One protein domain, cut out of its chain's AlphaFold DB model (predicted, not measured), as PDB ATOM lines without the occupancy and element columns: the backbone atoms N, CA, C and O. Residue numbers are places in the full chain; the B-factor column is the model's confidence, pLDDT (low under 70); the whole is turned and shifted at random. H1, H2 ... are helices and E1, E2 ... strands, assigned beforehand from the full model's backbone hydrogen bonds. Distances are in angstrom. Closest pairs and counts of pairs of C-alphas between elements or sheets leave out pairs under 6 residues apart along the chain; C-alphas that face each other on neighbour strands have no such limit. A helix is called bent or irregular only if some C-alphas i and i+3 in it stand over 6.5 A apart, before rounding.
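AT A GLANCE: This is residues 43 to 178 of the 411 residues of the protein "Hypothetical protein" of Symbiodinium sp. KB8 (UniProt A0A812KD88). One twisted antiparallel sheet forms a wall, with helices over one face and no named element over the other. H1 and H2 run side by side over that face, H3 is on the same face beside the strands, past the first part of H2, and the small hairpin of E1 and E2 leads into the sheet's edge strand E3. The printed part has 136 residues with three named helices and seven named strands, in the order E1 E2 E3 E4 E5 E6 H1 H2 E7 H3; the large sheet runs E3 E4 E5 E6 E7, and the class is mixed, helices and strands. The whole is compact, with a radius of gyration of the C-alphas of 14.4 A and spans of 44 by 33 by 27 A.

IN THESE COORDINATES: E1, residues 43 to 46, begins at C-alpha 43 (137.385, 161.320, 173.867). E2 is residues 49 to 52, and it runs on into E3, residues 54 to 56, at 80 degrees. E4, residues 60 to 69, is 26.8 A long and E5, residues 72 to 82, is 32.3 A. E6, residues 93 to 99, is 17.3 A. H1, residues 100 to 113, is 20.8 A and begins at C-alpha 100 (128.643, 166.705, 167.767). H2, residues 135 to 150, is 22.1 A, with a kink of 38 degrees near residue 144. H1 and H2 are irregular, but only just: C-alphas 109 and 112 are 6.52 A apart, C-alphas 141 and 144 are 6.8 A apart. E7 is residues 153 to 156. H3, residues 163 to 177, is 20.6 A and ends at C-alpha 177 (121.362, 134.250, 177.280).

HOW THE PARTS SIT: E3 E4 E5 E6 form a meander, each strand the antiparallel neighbour of the one before. N 55 and O 62 of E3 and E4 are 2.9 A apart, N 63 and O 77 of E4 and E5 2.9 A, N 76 and O 95 of E5 and E6 2.9 A, and N 94 and O 155 of E6 and E7 2.8 A, each within hydrogen-bond range. The helices and sheet make two layers, H1, H2 and H3 being on the same face. H1 lies over E4 and E5, at a height over the sheet of 9.2 A. H2 lies over E5 and E6 at 10.0 A. H3 lies over none of the strands, but only just, with 2 of its C-alphas falling on E7. H1 and H2, a helical hairpin, touch at a shallow tilt of 15 degrees, opposite ways; their closest C-alphas, Ala 102 and Tyr 150, are 5.5 A apart. H2 touches H3 with residues 137 to 144 alone, closest at the C-alphas of Ala 137 and Val 167, 5.8 A; H1 and H3 are apart. In the hairpin of E1 and E2, N 51 and O 44 are 2.8 A apart. Every O i to N i+4 pair is within hydrogen-bond range in H3, against 8 of 10 in H1 and 9 of 12 in H2.

THE WHOLE: The C-alphas of Ser 70 and Ala 176, the two farthest apart, are 44.1 A apart. The printed part has no cut. The link from H1 to H2, residues 114 to 134, is long. The mean pLDDT of the printed part is 89.1, and no printed residue is under 70.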
ATOM      1  N   LEU A  43     136.914 161.255 175.253       89.69
ATOM      2  CA  LEU A  43     137.385 161.320 173.867       89.69
ATOM      3  C   LEU A  43     137.412 162.757 173.330       89.69
ATOM      4  O   LEU A  43     138.304 163.139 172.572       89.69
ATOM      5  N   PHE A  44     136.390 163.542 173.664       89.31
ATOM      6  CA  PHE A  44     136.224 164.904 173.169       89.31
ATOM      7  C   PHE A  44     135.385 165.724 174.142       89.31
ATOM      8  O   PHE A  44     134.374 165.249 174.651       89.31
ATOM      9  N   SER A  45     135.767 166.981 174.353       88.31
ATOM     10  CA  SER A  45     135.012 167.911 175.188       88.31
ATOM     11  C   SER A  45     134.889 169.268 174.503       88.31
ATOM     12  O   SER A  45     135.870 169.807 173.988       88.31
ATOM     13  N   CYS A  46     133.672 169.811 174.461       84.62
ATOM     14  CA  CYS A  46     133.379 171.133 173.907       84.62
ATOM     15  C   CYS A  46     132.084 171.687 174.510       84.62
ATOM     16  O   CYS A  46     131.087 170.971 174.559       84.62
ATOM     17  N   GLU A  47     132.090 172.955 174.941       78.69
ATOM     18  CA  GLU A  47     130.898 173.736 175.335       78.69
ATOM     19  C   GLU A  47     129.815 172.935 176.095       78.69
ATOM     20  O   GLU A  47     128.651 172.856 175.694       78.69
ATOM     21  N   GLY A  48     130.200 172.309 177.212       80.44
ATOM     22  CA  GLY A  48     129.270 171.569 178.076       80.44
ATOM     23  C   GLY A  48     128.843 170.192 177.552       80.44
ATOM     24  O   GLY A  48     127.907 169.613 178.095       80.44
ATOM     25  N   LEU A  49     129.500 169.661 176.518       85.38
ATOM     26  CA  LEU A  49     129.429 168.255 176.119       85.38
ATOM     27  C   LEU A  49     130.755 167.564 176.423       85.38
ATOM     28  O   LEU A  49     131.800 168.029 175.967       85.38
ATOM     29  N   SER A  50     130.683 166.431 177.115       91.31
ATOM     30  CA  SER A  50     131.776 165.467 177.227       91.31
ATOM     31  C   SER A  50     131.366 164.194 176.495       91.31
ATOM     32  O   SER A  50     130.332 163.608 176.814       91.31
ATOM     33  N   ILE A  51     132.130 163.807 175.477       91.75
ATOM     34  CA  ILE A  51     131.957 162.549 174.755       91.75
ATOM     35  C   ILE A  51     132.924 161.549 175.388       91.75
ATOM     36  O   ILE A  51     134.139 161.759 175.286       91.75
ATOM     37  N   PRO A  52     132.428 160.485 176.038       93.75
ATOM     38  CA  PRO A  52     133.299 159.476 176.604       93.75
ATOM     39  C   PRO A  52     133.923 158.624 175.493       93.75
ATOM     40  O   PRO A  52     133.382 158.537 174.394       93.75
ATOM     41  N   THR A  53     135.041 157.961 175.768       94.75
ATOM     42  CA  THR A  53     135.590 156.901 174.906       94.75
ATOM     43  C   THR A  53     134.685 155.670 174.904       94.75
ATOM     44  O   THR A  53     134.596 154.968 173.899       94.75
ATOM     45  N   ARG A  54     133.980 155.424 176.014       94.56
ATOM     46  CA  ARG A  54     133.100 154.275 176.205       94.56
ATOM     47  C   ARG A  54     131.911 154.613 177.095       94.56
ATOM     48  O   ARG A  54     132.054 155.271 178.117       94.56
ATOM     49  N   TRP A  55     130.752 154.074 176.736       93.62
ATOM     50  CA  TRP A  55     129.568 153.991 177.588       93.62
ATOM     51  C   TRP A  55     129.116 152.530 177.688       93.62
ATOM     52  O   TRP A  55     129.300 151.766 176.740       93.62
ATOM     53  N   HIS A  56     128.531 152.112 178.809       92.88
ATOM     54  CA  HIS A  56     127.933 150.781 178.913       92.88
ATOM     55  C   HIS A  56     126.770 150.724 179.912       92.88
ATOM     56  O   HIS A  56     126.710 151.499 180.862       92.88
ATOM     57  N   CYS A  57     125.889 149.746 179.713       91.25
ATOM     58  CA  CYS A  57     124.891 149.279 180.677       91.25
ATOM     59  C   CYS A  57     124.917 147.742 180.737       91.25
ATOM     60  O   CYS A  57     125.860 147.123 180.249       91.25
ATOM     61  N   GLU A  58     123.899 147.100 181.315       91.31
ATOM     62  CA  GLU A  58     123.835 145.632 181.388       91.31
ATOM     63  C   GLU A  58     123.751 144.951 180.006       91.31
ATOM     64  O   GLU A  58     124.242 143.837 179.829       91.31
ATOM     65  N   PHE A  59     123.176 145.636 179.011       93.31
ATOM     66  CA  PHE A  59     122.853 145.066 177.696       93.31
ATOM     67  C   PHE A  59     123.761 145.533 176.561       93.31
ATOM     68  O   PHE A  59     123.863 144.855 175.535       93.31
ATOM     69  N   PHE A  60     124.401 146.691 176.715       93.25
ATOM     70  CA  PHE A  60     125.145 147.336 175.641       93.25
ATOM     71  C   PHE A  60     126.461 147.911 176.130       93.25
ATOM     72  O   PHE A  60     126.546 148.463 177.224       93.25
ATOM     73  N   ARG A  61     127.458 147.869 175.252       94.12
ATOM     74  CA  ARG A  61     128.630 148.739 175.296       94.12
ATOM     75  C   ARG A  61     128.638 149.569 174.024       94.12
ATOM     76  O   ARG A  61     128.436 149.023 172.944       94.12
ATOM     77  N   VAL A  62     128.885 150.862 174.150       94.94
ATOM     78  CA  VAL A  62     129.060 151.778 173.028       94.94
ATOM     79  C   VAL A  62     130.461 152.359 173.110       94.94
ATOM     80  O   VAL A  62     130.777 153.081 174.055       94.94
ATOM     81  N   ASP A  63     131.300 152.021 172.138       95.69
ATOM     82  CA  ASP A  63     132.642 152.580 172.010       95.69
ATOM     83  C   ASP A  63     132.590 153.761 171.031       95.69
ATOM     84  O   ASP A  63     132.121 153.626 169.899       95.69
ATOM     85  N   PHE A  64     133.043 154.935 171.468       95.62
ATOM     86  CA  PHE A  64     133.101 156.130 170.630       95.62
ATOM     87  C   PHE A  64     134.516 156.336 170.096       95.62
ATOM     88  O   PHE A  64     135.510 156.162 170.802       95.62
ATOM     89  N   SER A  65     134.616 156.783 168.847       95.56
ATOM     90  CA  SER A  65     135.893 157.149 168.233       95.56
ATOM     91  C   SER A  65     135.767 158.399 167.369       95.56
ATOM     92  O   SER A  65     134.701 158.713 166.844       95.56
ATOM     93  N   LEU A  66     136.858 159.153 167.241       94.94
ATOM     94  CA  LEU A  66     136.917 160.347 166.400       94.94
ATOM     95  C   LEU A  66     137.331 159.951 164.975       94.94
ATOM     96  O   LEU A  66     138.402 159.379 164.777       94.94
ATOM     97  N   GLN A  67     136.505 160.274 163.980       93.19
ATOM     98  CA  GLN A  67     136.733 159.951 162.564       93.19
ATOM     99  C   GLN A  67     137.351 161.115 161.774       93.19
ATOM    100  O   GLN A  67     138.187 160.894 160.897       93.19
ATOM    101  N   ALA A  68     136.966 162.357 162.074       92.06
ATOM    102  CA  ALA A  68     137.536 163.562 161.468       92.06
ATOM    103  C   ALA A  68     137.653 164.682 162.504       92.06
ATOM    104  O   ALA A  68     136.952 164.661 163.506       92.06
ATOM    105  N   TYR A  69     138.526 165.667 162.259       87.62
ATOM    106  CA  TYR A  69     138.808 166.764 163.202       87.62
ATOM    107  C   TYR A  69     138.204 168.121 162.800       87.62
ATOM    108  O   TYR A  69     138.095 169.008 163.642       87.62
ATOM    109  N   SER A  70     137.844 168.335 161.528       88.06
ATOM    110  CA  SER A  70     137.405 169.652 161.038       88.06
ATOM    111  C   SER A  70     136.414 169.552 159.861       88.06
ATOM    112  O   SER A  70     136.862 169.498 158.712       88.06
ATOM    113  N   PRO A  71     135.089 169.596 160.115       86.81
ATOM    114  CA  PRO A  71     134.463 169.570 161.442       86.81
ATOM    115  C   PRO A  71     134.675 168.213 162.140       86.81
ATOM    116  O   PRO A  71     134.924 167.219 161.451       86.81
ATOM    117  N   PRO A  72     134.620 168.155 163.485       91.44
ATOM    118  CA  PRO A  72     134.761 166.896 164.191       91.44
ATOM    119  C   PRO A  72     133.579 165.974 163.890       91.44
ATOM    120  O   PRO A  72     132.421 166.367 164.054       91.44
ATOM    121  N   THR A  73     133.882 164.750 163.466       93.62
ATOM    122  CA  THR A  73     132.895 163.681 163.294       93.62
ATOM    123  C   THR A  73     133.327 162.448 164.062       93.62
ATOM    124  O   THR A  73     134.520 162.189 164.217       93.62
ATOM    125  N   PHE A  74     132.354 161.682 164.534       94.50
ATOM    126  CA  PHE A  74     132.562 160.546 165.416       94.50
ATOM    127  C   PHE A  74     131.940 159.281 164.835       94.50
ATOM    128  O   PHE A  74     131.042 159.339 163.992       94.50
ATOM    129  N   ALA A  75     132.405 158.140 165.323       94.81
ATOM    130  CA  ALA A  75     131.687 156.885 165.234       94.81
ATOM    131  C   ALA A  75     131.256 156.423 166.627       94.81
ATOM    132  O   ALA A  75     131.908 156.751 167.619       94.81
ATOM    133  N   ALA A  76     130.166 155.666 166.670       94.94
ATOM    134  CA  ALA A  76     129.706 154.935 167.838       94.94
ATOM    135  C   ALA A  76     129.481 153.474 167.436       94.94
ATOM    136  O   ALA A  76     128.669 153.188 166.553       94.94
ATOM    137  N   GLU A  77     130.212 152.563 168.064       95.56
ATOM    138  CA  GLU A  77     130.159 151.127 167.804       95.56
ATOM    139  C   GLU A  77     129.432 150.435 168.952       95.56
ATOM    140  O   GLU A  77     129.871 150.489 170.101       95.56
ATOM    141  N   VAL A  78     128.302 149.804 168.649       94.94
ATOM    142  CA  VAL A  78     127.427 149.158 169.626       94.94
ATOM    143  C   VAL A  78     127.718 147.666 169.669       94.94
ATOM    144  O   VAL A  78     127.559 146.932 168.688       94.94
ATOM    145  N   PHE A  79     128.093 147.211 170.854       94.81
ATOM    146  CA  PHE A  79     128.328 145.822 171.193       94.81
ATOM    147  C   PHE A  79     127.248 145.332 172.149       94.81
ATOM    148  O   PHE A  79     126.806 146.064 173.035       94.81
ATOM    149  N   ILE A  80     126.855 144.072 171.988       93.88
ATOM    150  CA  ILE A  80     125.885 143.428 172.869       93.88
ATOM    151  C   ILE A  80     126.602 142.798 174.056       93.88
ATOM    152  O   ILE A  80     127.600 142.090 173.884       93.88
ATOM    153  N   LEU A  81     126.057 143.034 175.245       93.19
ATOM    154  CA  LEU A  81     126.509 142.449 176.493       93.19
ATOM    155  C   LEU A  81     125.461 141.481 177.054       93.19
ATOM    156  O   LEU A  81     124.258 141.693 176.903       93.19
ATOM    157  N   ALA A  82     125.930 140.445 177.741       89.56
ATOM    158  CA  ALA A  82     125.134 139.676 178.693       89.56
ATOM    159  C   ALA A  82     126.022 139.301 179.881       89.56
ATOM    160  O   ALA A  82     127.152 138.859 179.686       89.56
ATOM    161  N   ASP A  83     125.548 139.512 181.109       84.81
ATOM    162  CA  ASP A  83     126.323 139.268 182.335       84.81
ATOM    163  C   ASP A  83     127.736 139.903 182.290       84.81
ATOM    164  O   ASP A  83     128.742 139.290 182.649       84.81
ATOM    165  N   GLY A  84     127.827 141.132 181.764       83.38
ATOM    166  CA  GLY A  84     129.079 141.894 181.649       83.38
ATOM    167  C   GLY A  84     130.057 141.408 180.569       83.38
ATOM    168  O   GLY A  84     131.123 142.004 180.405       83.38
ATOM    169  N   ARG A  85     129.722 140.358 179.804       89.44
ATOM    170  CA  ARG A  85     130.568 139.833 178.720       89.44
ATOM    171  C   ARG A  85     130.075 140.298 177.356       89.44
ATOM    172  O   ARG A  85     128.879 140.307 177.088       89.44
ATOM    173  N   CYS A  86     131.008 140.633 176.472       92.38
ATOM    174  CA  CYS A  86     130.694 140.953 175.083       92.38
ATOM    175  C   CYS A  86     130.357 139.668 174.315       92.38
ATOM    176  O   CYS A  86     131.140 138.717 174.339       92.38
ATOM    177  N   LEU A  87     129.204 139.634 173.641       90.19
ATOM    178  CA  LEU A  87     128.724 138.438 172.932       90.19
ATOM    179  C   LEU A  87     129.330 138.264 171.529       90.19
ATOM    180  O   LEU A  87     129.193 137.205 170.923       90.19
ATOM    181  N   SER A  88     130.007 139.289 171.012       87.31
ATOM    182  CA  SER A  88     130.677 139.288 169.708       87.31
ATOM    183  C   SER A  88     132.002 140.043 169.785       87.31
ATOM    184  O   SER A  88     132.139 140.966 170.587       87.31
ATOM    185  N   ALA A  89     132.975 139.659 168.957       87.44
ATOM    186  CA  ALA A  89     134.210 140.427 168.793       87.44
ATOM    187  C   ALA A  89     133.977 141.709 167.978       87.44
ATOM    188  O   ALA A  89     134.578 142.737 168.280       87.44
ATOM    189  N   ASP A  90     133.077 141.642 166.995       91.69
ATOM    190  CA  ASP A  90     132.718 142.752 166.113       91.69
ATOM    191  C   ASP A  90     131.435 143.452 166.600       91.69
ATOM    192  O   ASP A  90     130.556 142.785 167.176       91.69
ATOM    193  N   PRO A  91     131.293 144.773 166.374       94.00
ATOM    194  CA  PRO A  91     130.085 145.504 166.732       94.00
ATOM    195  C   PRO A  91     128.893 145.019 165.907       94.00
ATOM    196  O   PRO A  91     129.011 144.670 164.734       94.00
ATOM    197  N   TRP A  92     127.717 145.012 166.527       94.00
ATOM    198  CA  TRP A  92     126.472 144.649 165.844       94.00
ATOM    199  C   TRP A  92     125.953 145.791 164.975       94.00
ATOM    200  O   TRP A  92     125.371 145.560 163.912       94.00
ATOM    201  N   LEU A  93     126.182 147.016 165.442       93.38
ATOM    202  CA  LEU A  93     125.717 148.252 164.842       93.38
ATOM    203  C   LEU A  93     126.813 149.306 164.978       93.38
ATOM    204  O   LEU A  93     127.294 149.556 166.079       93.38
ATOM    205  N   SER A  94     127.140 149.968 163.879       93.25
ATOM    206  CA  SER A  94     128.034 151.119 163.854       93.25
ATOM    207  C   SER A  94     127.290 152.327 163.302       93.25
ATOM    208  O   SER A  94     126.668 152.281 162.237       93.25
ATOM    209  N   LEU A  95     127.353 153.423 164.048       92.94
ATOM    210  CA  LEU A  95     126.907 154.738 163.625       92.94
ATOM    211  C   LEU A  95     128.143 155.534 163.229       92.94
ATOM    212  O   LEU A  95     129.019 155.755 164.056       92.94
ATOM    213  N   GLU A  96     128.224 155.964 161.980       93.31
ATOM    214  CA  GLU A  96     129.379 156.676 161.443       93.31
ATOM    215  C   GLU A  96     129.021 158.094 160.997       93.31
ATOM    216  O   GLU A  96     127.858 158.411 160.727       93.31
ATOM    217  N   ALA A  97     130.047 158.937 160.869       92.62
ATOM    218  CA  ALA A  97     129.937 160.341 160.491       92.62
ATOM    219  C   ALA A  97     129.005 161.152 161.414       92.62
ATOM    220  O   ALA A  97     128.331 162.081 160.974       92.62
ATOM    221  N   LEU A  98     128.980 160.817 162.707       91.75
ATOM    222  CA  LEU A  98     128.193 161.524 163.711       91.75
ATOM    223  C   LEU A  98     128.778 162.915 163.954       91.75
ATOM    224  O   LEU A  98     129.904 163.052 164.423       91.75
ATOM    225  N   GLU A  99     128.005 163.963 163.694       91.81
ATOM    226  CA  GLU A  99     128.343 165.309 164.160       91.81
ATOM    227  C   GLU A  99     128.143 165.428 165.682       91.81
ATOM    228  O   GLU A  99     127.395 164.662 166.288       91.81
ATOM    229  N   VAL A 100     128.731 166.451 166.310       89.12
ATOM    230  CA  VAL A 100     128.643 166.705 167.767       89.12
ATOM    231  C   VAL A 100     127.201 166.645 168.305       89.12
ATOM    232  O   VAL A 100     126.945 166.052 169.353       89.12
ATOM    233  N   ARG A 101     126.233 167.216 167.574       88.12
ATOM    234  CA  ARG A 101     124.801 167.172 167.935       88.12
ATOM    235  C   ARG A 101     124.212 165.758 167.908       88.12
ATOM    236  O   ARG A 101     123.361 165.448 168.731       88.12
ATOM    237  N   ALA A 102     124.670 164.929 166.973       89.44
ATOM    238  CA  ALA A 102     124.229 163.552 166.809       89.44
ATOM    239  C   ALA A 102     124.765 162.693 167.955       89.44
ATOM    240  O   ALA A 102     124.013 161.941 168.557       89.44
ATOM    241  N   VAL A 103     126.042 162.876 168.316       90.19
ATOM    242  CA  VAL A 103     126.640 162.182 169.466       90.19
ATOM    243  C   VAL A 103     125.921 162.541 170.761       90.19
ATOM    244  O   VAL A 103     125.641 161.652 171.555       90.19
ATOM    245  N   ARG A 104     125.566 163.818 170.962       90.31
ATOM    246  CA  ARG A 104     124.757 164.219 172.121       90.31
ATOM    247  C   ARG A 104     123.422 163.475 172.157       90.31
ATOM    248  O   ARG A 104     123.097 162.912 173.188       90.31
ATOM    249  N   ALA A 105     122.697 163.424 171.039       88.56
ATOM    250  CA  ALA A 105     121.431 162.698 170.970       88.56
ATOM    251  C   ALA A 105     121.599 161.196 171.260       88.56
ATOM    252  O   ALA A 105     120.794 160.625 171.990       88.56
ATOM    253  N   VAL A 106     122.674 160.575 170.755       89.06
ATOM    254  CA  VAL A 106     123.020 159.187 171.091       89.06
ATOM    255  C   VAL A 106     123.247 159.052 172.596       89.06
ATOM    256  O   VAL A 106     122.580 158.240 173.222       89.06
ATOM    257  N   LEU A 107     124.109 159.867 173.206       90.06
ATOM    258  CA  LEU A 107     124.361 159.819 174.653       90.06
ATOM    259  C   LEU A 107     123.077 160.024 175.471       90.06
ATOM    260  O   LEU A 107     122.808 159.245 176.381       90.06
ATOM    261  N   ASP A 108     122.249 161.001 175.102       88.75
ATOM    262  CA  ASP A 108     120.965 161.272 175.753       88.75
ATOM    263  C   ASP A 108     120.003 160.073 175.641       88.75
ATOM    264  O   ASP A 108     119.280 159.780 176.589       88.75
ATOM    265  N   SER A 109     120.018 159.340 174.519       86.56
ATOM    266  CA  SER A 109     119.210 158.121 174.328       86.56
ATOM    267  C   SER A 109     119.692 156.928 175.161       86.56
ATOM    268  O   SER A 109     118.901 156.044 175.489       86.56
ATOM    269  N   LEU A 110     120.977 156.912 175.532       88.31
ATOM    270  CA  LEU A 110     121.579 155.859 176.349       88.31
ATOM    271  C   LEU A 110     121.298 156.068 177.842       88.31
ATOM    272  O   LEU A 110     121.131 155.092 178.569       88.31
ATOM    273  N   VAL A 111     121.177 157.320 178.302       89.06
ATOM    274  CA  VAL A 111     120.950 157.648 179.723       89.06
ATOM    275  C   VAL A 111     119.760 156.885 180.328       89.06
ATOM    276  O   VAL A 111     119.975 156.221 181.345       89.06
ATOM    277  N   PRO A 112     118.549 156.871 179.728       89.56
ATOM    278  CA  PRO A 112     117.419 156.114 180.270       89.56
ATOM    279  C   PRO A 112     117.682 154.606 180.404       89.56
ATOM    280  O   PRO A 112     117.050 153.942 181.221       89.56
ATOM    281  N   LEU A 113     118.607 154.053 179.615       90.12
ATOM    282  CA  LEU A 113     118.929 152.625 179.595       90.12
ATOM    283  C   LEU A 113     119.953 152.220 180.668       90.12
ATOM    284  O   LEU A 113     120.191 151.026 180.844       90.12
ATOM    285  N   SER A 114     120.556 153.186 181.370       89.31
ATOM    286  CA  SER A 114     121.624 152.950 182.359       89.31
ATOM    287  C   SER A 114     121.164 152.081 183.532       89.31
ATOM    288  O   SER A 114     121.937 151.270 184.030       89.31
ATOM    289  N   ASP A 115     119.894 152.214 183.922       87.38
ATOM    290  CA  ASP A 115     119.301 151.511 185.068       87.38
ATOM    291  C   ASP A 115     118.563 150.222 184.667       87.38
ATOM    292  O   ASP A 115     117.869 149.608 185.483       87.38
ATOM    293  N   LEU A 116     118.639 149.819 183.394       89.31
ATOM    294  CA  LEU A 116     118.012 148.580 182.958       89.31
ATOM    295  C   LEU A 116     118.750 147.385 183.545       89.31
ATOM    296  O   LEU A 116     119.964 147.267 183.406       89.31
ATOM    297  N   THR A 117     117.971 146.481 184.129       87.88
ATOM    298  CA  THR A 117     118.469 145.220 184.670       87.88
ATOM    299  C   THR A 117     117.939 144.036 183.874       87.88
ATOM    300  O   THR A 117     116.990 144.190 183.096       87.88
ATOM    301  N   ARG A 118     118.472 142.838 184.119       84.44
ATOM    302  CA  ARG A 118     117.908 141.562 183.651       84.44
ATOM    303  C   ARG A 118     116.391 141.487 183.808       84.44
ATOM    304  O   ARG A 118     115.703 141.108 182.862       84.44
ATOM    305  N   ASP A 119     115.867 141.892 184.963       84.75
ATOM    306  CA  ASP A 119     114.429 141.838 185.256       84.75
ATOM    307  C   ASP A 119     113.613 142.798 184.375       84.75
ATOM    308  O   ASP A 119     112.424 142.566 184.129       84.75
ATOM    309  N   SER A 120     114.266 143.839 183.852       86.75
ATOM    310  CA  SER A 120     113.694 144.853 182.967       86.75
ATOM    311  C   SER A 120     113.783 144.497 181.476       86.75
ATOM    312  O   SER A 120     113.279 145.255 180.644       86.75
ATOM    313  N   PHE A 121     114.410 143.373 181.097       91.81
ATOM    314  CA  PHE A 121     114.622 143.018 179.683       91.81
ATOM    315  C   PHE A 121     113.308 142.976 178.890       91.81
ATOM    316  O   PHE A 121     113.206 143.534 177.797       91.81
ATOM    317  N   LEU A 122     112.292 142.335 179.467       90.38
ATOM    318  CA  LEU A 122     110.982 142.146 178.848       90.38
ATOM    319  C   LEU A 122     110.014 143.310 179.066       90.38
ATOM    320  O   LEU A 122     108.901 143.250 178.565       90.38
ATOM    321  N   THR A 123     110.343 144.301 179.893       87.81
ATOM    322  CA  THR A 123     109.459 145.443 180.166       87.81
ATOM    323  C   THR A 123     110.134 146.421 181.121       87.81
ATOM    324  O   THR A 123     110.804 146.026 182.070       87.81
ATOM    325  N   SER A 124     109.909 147.714 180.896       85.94
ATOM    326  CA  SER A 124     110.210 148.756 181.870       85.94
ATOM    327  C   SER A 124     109.113 149.811 181.845       85.94
ATOM    328  O   SER A 124     108.790 150.350 180.787       85.94
ATOM    329  N   THR A 125     108.556 150.124 183.016       81.81
ATOM    330  CA  THR A 125     107.534 151.170 183.181       81.81
ATOM    331  C   THR A 125     108.131 152.556 183.421       81.81
ATOM    332  O   THR A 125     107.391 153.535 183.438       81.81
ATOM    333  N   SER A 126     109.441 152.657 183.673       85.50
ATOM    334  CA  SER A 126     110.120 153.939 183.915       85.50
ATOM    335  C   SER A 126     110.536 154.644 182.626       85.50
ATOM    336  O   SER A 126     110.886 155.824 182.662       85.50
ATOM    337  N   LEU A 127     110.499 153.939 181.496       86.69
ATOM    338  CA  LEU A 127     110.936 154.466 180.213       86.69
ATOM    339  C   LEU A 127     109.805 155.156 179.452       86.69
ATOM    340  O   LEU A 127     108.650 154.729 179.524       86.69
ATOM    341  N   PRO A 128     110.119 156.213 178.684       84.44
ATOM    342  CA  PRO A 128     109.141 156.814 177.799       84.44
ATOM    343  C   PRO A 128     108.771 155.836 176.666       84.44
ATOM    344  O   PRO A 128     109.637 155.108 176.168       84.44
ATOM    345  N   PRO A 129     107.517 155.850 176.175       76.50
ATOM    346  CA  PRO A 129     107.216 155.293 174.854       76.50
ATOM    347  C   PRO A 129     108.148 155.965 173.824       76.50
ATOM    348  O   PRO A 129     108.278 157.189 173.896       76.50
ATOM    349  N   PRO A 130     108.835 155.251 172.904       76.19
ATOM    350  CA  PRO A 130     108.640 153.883 172.406       76.19
ATOM    351  C   PRO A 130     109.618 152.842 172.984       76.19
ATOM    352  O   PRO A 130     109.677 151.720 172.491       76.19
ATOM    353  N   LEU A 131     110.405 153.197 174.005       82.25
ATOM    354  CA  LEU A 131     111.388 152.305 174.637       82.25
ATOM    355  C   LEU A 131     110.750 151.319 175.636       82.25
ATOM    356  O   LEU A 131     111.450 150.671 176.405       82.25
ATOM    357  N   VAL A 132     109.422 151.205 175.651       82.25
ATOM    358  CA  VAL A 132     108.667 150.281 176.514       82.25
ATOM    359  C   VAL A 132     108.515 148.917 175.820       82.25
ATOM    360  O   VAL A 132     108.683 148.789 174.609       82.25
ATOM    361  N   GLY A 133     108.205 147.869 176.587       79.19
ATOM    362  CA  GLY A 133     107.804 146.557 176.069       79.19
ATOM    363  C   GLY A 133     108.952 145.572 175.840       79.19
ATOM    364  O   GLY A 133     108.807 144.427 176.221       79.19
ATOM    365  N   VAL A 134     110.082 145.984 175.258       90.88
ATOM    366  CA  VAL A 134     111.384 145.268 175.310       90.88
ATOM    367  C   VAL A 134     112.471 146.334 175.182       90.88
ATOM    368  O   VAL A 134     112.952 146.589 174.072       90.88
ATOM    369  N   PRO A 135     112.816 147.035 176.274       89.56
ATOM    370  CA  PRO A 135     113.545 148.289 176.166       89.56
ATOM    371  C   PRO A 135     114.874 148.228 175.421       89.56
ATOM    372  O   PRO A 135     115.096 149.074 174.550       89.56
ATOM    373  N   PRO A 136     115.730 147.217 175.662       90.69
ATOM    374  CA  PRO A 136     116.978 147.126 174.924       90.69
ATOM    375  C   PRO A 136     116.757 146.925 173.412       90.69
ATOM    376  O   PRO A 136     117.387 147.581 172.585       90.69
ATOM    377  N   ALA A 137     115.806 146.071 173.023       91.38
ATOM    378  CA  ALA A 137     115.513 145.831 171.611       91.38
ATOM    379  C   ALA A 137     114.864 147.055 170.941       91.38
ATOM    380  O   ALA A 137     115.172 147.373 169.791       91.38
ATOM    381  N   ALA A 138     113.999 147.768 171.669       87.50
ATOM    382  CA  ALA A 138     113.393 149.011 171.210       87.50
ATOM    383  C   ALA A 138     114.449 150.099 170.958       87.50
ATOM    384  O   ALA A 138     114.355 150.800 169.950       87.50
ATOM    385  N   ALA A 139     115.480 150.197 171.807       87.50
ATOM    386  CA  ALA A 139     116.600 151.115 171.606       87.50
ATOM    387  C   ALA A 139     117.363 150.816 170.305       87.50
ATOM    388  O   ALA A 139     117.578 151.713 169.491       87.50
ATOM    389  N   LEU A 140     117.689 149.544 170.045       87.69
ATOM    390  CA  LEU A 140     118.320 149.138 168.781       87.69
ATOM    391  C   LEU A 140     117.438 149.456 167.562       87.69
ATOM    392  O   LEU A 140     117.942 149.903 166.532       87.69
ATOM    393  N   GLY A 141     116.122 149.259 167.674       85.12
ATOM    394  CA  GLY A 141     115.170 149.583 166.610       85.12
ATOM    395  C   GLY A 141     115.049 151.084 166.313       85.12
ATOM    396  O   GLY A 141     114.766 151.458 165.173       85.12
ATOM    397  N   GLN A 142     115.299 151.948 167.303       82.56
ATOM    398  CA  GLN A 142     115.214 153.408 167.167       82.56
ATOM    399  C   GLN A 142     116.421 154.043 166.467       82.56
ATOM    400  O   GLN A 142     116.310 155.162 165.966       82.56
ATOM    401  N   ALA A 143     117.528 153.312 166.306       79.38
ATOM    402  CA  ALA A 143     118.724 153.834 165.652       79.38
ATOM    403  C   ALA A 143     118.462 154.361 164.223       79.38
ATOM    404  O   ALA A 143     119.043 155.364 163.817       79.38
ATOM    405  N   SER A 144     117.567 153.738 163.441       77.75
ATOM    406  CA  SER A 144     117.341 154.156 162.045       77.75
ATOM    407  C   SER A 144     116.670 155.535 161.896       77.75
ATOM    408  O   SER A 144     117.206 156.355 161.139       77.75
ATOM    409  N   PRO A 145     115.530 155.826 162.560       75.69
ATOM    410  CA  PRO A 145     114.958 157.172 162.581       75.69
ATOM    411  C   PRO A 145     115.959 158.251 163.011       75.69
ATOM    412  O   PRO A 145     116.083 159.264 162.318       75.69
ATOM    413  N   ASP A 146     116.723 158.006 164.076       70.06
ATOM    414  CA  ASP A 146     117.673 158.980 164.619       70.06
ATOM    415  C   ASP A 146     118.825 159.254 163.647       70.06
ATOM    416  O   ASP A 146     119.168 160.411 163.384       70.06
ATOM    417  N   CYS A 147     119.359 158.218 162.991       73.50
ATOM    418  CA  CYS A 147     120.372 158.401 161.953       73.50
ATOM    419  C   CYS A 147     119.895 159.304 160.813       73.50
ATOM    420  O   CYS A 147     120.668 160.131 160.325       73.50
ATOM    421  N   ARG A 148     118.625 159.195 160.398       75.88
ATOM    422  CA  ARG A 148     118.062 160.056 159.344       75.88
ATOM    423  C   ARG A 148     117.985 161.513 159.780       75.88
ATOM    424  O   ARG A 148     118.285 162.392 158.975       75.88
ATOM    425  N   VAL A 149     117.602 161.768 161.032       82.06
ATOM    426  CA  VAL A 149     117.519 163.125 161.596       82.06
ATOM    427  C   VAL A 149     118.897 163.790 161.625       82.06
ATOM    428  O   VAL A 149     119.016 164.979 161.322       82.06
ATOM    429  N   TYR A 150     119.940 163.019 161.930       81.06
ATOM    430  CA  TYR A 150     121.289 163.541 162.145       81.06
ATOM    431  C   TYR A 150     122.285 163.276 161.010       81.06
ATOM    432  O   TYR A 150     123.471 163.542 161.181       81.06
ATOM    433  N   GLN A 151     121.822 162.785 159.855       77.62
ATOM    434  CA  GLN A 151     122.663 162.431 158.698       77.62
ATOM    435  C   GLN A 151     123.785 161.423 159.017       77.62
ATOM    436  O   GLN A 151     124.770 161.335 158.286       77.62
ATOM    437  N   ALA A 152     123.624 160.639 160.084       83.81
ATOM    438  CA  ALA A 152     124.559 159.586 160.442       83.81
ATOM    439  C   ALA A 152     124.422 158.409 159.471       83.81
ATOM    440  O   ALA A 152     123.318 158.072 159.029       83.81
ATOM    441  N   ARG A 153     125.538 157.746 159.163       86.12
ATOM    442  CA  ARG A 153     125.514 156.496 158.402       86.12
ATOM    443  C   ARG A 153     125.348 155.330 159.366       86.12
ATOM    444  O   ARG A 153     126.184 155.134 160.236       86.12
ATOM    445  N   LEU A 154     124.292 154.549 159.176       88.25
ATOM    446  CA  LEU A 154     124.046 153.325 159.933       88.25
ATOM    447  C   LEU A 154     124.617 152.124 159.174       88.25
ATOM    448  O   LEU A 154     124.284 151.926 158.003       88.25
ATOM    449  N   VAL A 155     125.453 151.329 159.839       86.06
ATOM    450  CA  VAL A 155     126.056 150.101 159.305       86.06
ATOM    451  C   VAL A 155     125.784 148.963 160.285       86.06
ATOM    452  O   VAL A 155     126.120 149.066 161.458       86.06
ATOM    453  N   THR A 156     125.150 147.889 159.828       89.12
ATOM    454  CA  THR A 156     124.982 146.659 160.618       89.12
ATOM    455  C   THR A 156     126.117 145.686 160.317       89.12
ATOM    456  O   THR A 156     126.699 145.748 159.235       89.12
ATOM    457  N   ALA A 157     126.397 144.755 161.231       88.56
ATOM    458  CA  ALA A 157     127.314 143.651 160.948       88.56
ATOM    459  C   ALA A 157     126.896 142.876 159.682       88.56
ATOM    460  O   ALA A 157     125.703 142.686 159.435       88.56
ATOM    461  N   ASP A 158     127.875 142.368 158.922       86.38
ATOM    462  CA  ASP A 158     127.676 141.698 157.620       86.38
ATOM    463  C   ASP A 158     126.726 140.485 157.673       86.38
ATOM    464  O   ASP A 158     126.174 140.049 156.659       86.38
ATOM    465  N   CYS A 159     126.525 139.910 158.862       85.94
ATOM    466  CA  CYS A 159     125.589 138.813 159.081       85.94
ATOM    467  C   CYS A 159     124.114 139.245 159.074       85.94
ATOM    468  O   CYS A 159     123.238 138.376 158.996       85.94
ATOM    469  N   PHE A 160     123.812 140.541 159.127       91.31
ATOM    470  CA  PHE A 160     122.455 141.081 159.085       91.31
ATOM    471  C   PHE A 160     122.165 141.718 157.726       91.31
ATOM    472  O   PHE A 160     122.961 142.482 157.188       91.31
ATOM    473  N   VAL A 161     120.999 141.404 157.167       90.75
ATOM    474  CA  VAL A 161     120.487 142.011 155.934       90.75
ATOM    475  C   VAL A 161     119.873 143.384 156.227       90.75
ATOM    476  O   VAL A 161     119.931 144.271 155.380       90.75
ATOM    477  N   SER A 162     119.294 143.569 157.418       90.31
ATOM    478  CA  SER A 162     118.625 144.808 157.827       90.31
ATOM    479  C   SER A 162     118.735 145.068 159.334       90.31
ATOM    480  O   SER A 162     119.035 144.168 160.124       90.31
ATOM    481  N   LEU A 163     118.418 146.302 159.751       90.69
ATOM    482  CA  LEU A 163     118.306 146.656 161.169       90.69
ATOM    483  C   LEU A 163     117.186 145.863 161.862       90.69
ATOM    484  O   LEU A 163     117.336 145.440 163.003       90.69
ATOM    485  N   GLN A 164     116.068 145.635 161.173       91.94
ATOM    486  CA  GLN A 164     114.935 144.878 161.705       91.94
ATOM    487  C   GLN A 164     115.324 143.424 161.994       91.94
ATOM    488  O   GLN A 164     114.922 142.874 163.019       91.94
ATOM    489  N   GLU A 165     116.143 142.823 161.129       93.75
ATOM    490  CA  GLU A 165     116.696 141.493 161.370       93.75
ATOM    491  C   GLU A 165     117.641 141.470 162.566       93.75
ATOM    492  O   GLU A 165     117.532 140.582 163.412       93.75
ATOM    493  N   MET A 166     118.520 142.466 162.680       93.81
ATOM    494  CA  MET A 166     119.392 142.610 163.845       93.81
ATOM    495  C   MET A 166     118.583 142.678 165.149       93.81
ATOM    496  O   MET A 166     118.919 141.986 166.106       93.81
ATOM    497  N   VAL A 167     117.485 143.445 165.185       94.06
ATOM    498  CA  VAL A 167     116.593 143.548 166.356       94.06
ATOM    499  C   VAL A 167     115.932 142.203 166.688       94.06
ATOM    500  O   VAL A 167     115.904 141.807 167.855       94.06
ATOM    501  N   CYS A 168     115.433 141.469 165.688       95.06
ATOM    502  CA  CYS A 168     114.823 140.151 165.911       95.06
ATOM    503  C   CYS A 168     115.851 139.125 166.420       95.06
ATOM    504  O   CYS A 168     115.571 138.366 167.347       95.06
ATOM    505  N   CYS A 169     117.057 139.126 165.846       94.12
ATOM    506  CA  CYS A 169     118.162 138.272 166.281       94.12
ATOM    507  C   CYS A 169     118.656 138.631 167.685       94.12
ATOM    508  O   CYS A 169     118.936 137.727 168.468       94.12
ATOM    509  N   TYR A 170     118.719 139.921 168.020       94.75
ATOM    510  CA  TYR A 170     119.039 140.390 169.366       94.75
ATOM    511  C   TYR A 170     118.028 139.858 170.383       94.75
ATOM    512  O   TYR A 170     118.418 139.305 171.408       94.75
ATOM    513  N   PHE A 171     116.731 139.973 170.082       95.69
ATOM    514  CA  PHE A 171     115.679 139.482 170.966       95.69
ATOM    515  C   PHE A 171     115.814 137.977 171.238       95.69
ATOM    516  O   PHE A 171     115.805 137.570 172.398       95.69
ATOM    517  N   ASP A 172     116.001 137.161 170.194       94.88
ATOM    518  CA  ASP A 172     116.194 135.713 170.353       94.88
ATOM    519  C   ASP A 172     117.455 135.379 171.161       94.88
ATOM    520  O   ASP A 172     117.394 134.548 172.070       94.88
ATOM    521  N   LEU A 173     118.576 136.043 170.859       94.12
ATOM    522  CA  LEU A 173     119.843 135.844 171.559       94.12
ATOM    523  C   LEU A 173     119.697 136.147 173.050       94.12
ATOM    524  O   LEU A 173     120.054 135.318 173.880       94.12
ATOM    525  N   MET A 174     119.124 137.298 173.397       94.44
ATOM    526  CA  MET A 174     118.961 137.684 174.795       94.44
ATOM    527  C   MET A 174     117.950 136.807 175.531       94.44
ATOM    528  O   MET A 174     118.165 136.506 176.700       94.44
ATOM    529  N   CYS A 175     116.890 136.329 174.871       94.50
ATOM    530  CA  CYS A 175     115.992 135.351 175.490       94.50
ATOM    531  C   CYS A 175     116.741 134.077 175.917       94.50
ATOM    532  O   CYS A 175     116.463 133.534 176.987       94.50
ATOM    533  N   ALA A 176     117.687 133.615 175.091       92.69
ATOM    534  CA  ALA A 176     118.513 132.450 175.388       92.69
ATOM    535  C   ALA A 176     119.563 132.744 176.473       92.69
ATOM    536  O   ALA A 176     119.669 131.991 177.439       92.69
ATOM    537  N   GLU A 177     120.299 133.850 176.347       93.88
ATOM    538  CA  GLU A 177     121.362 134.250 177.280       93.88
ATOM    539  C   GLU A 177     120.827 134.546 178.686       93.88
ATOM    540  O   GLU A 177     121.399 134.114 179.686       93.88
ATOM    541  N   LEU A 178     119.670 135.203 178.779       92.06
ATOM    542  CA  LEU A 178     118.996 135.471 180.051       92.06
ATOM    543  C   LEU A 178     118.182 134.275 180.554       92.06
ATOM    544  O   LEU A 178     117.505 134.404 181.575       92.06
TER     545      LEU A 178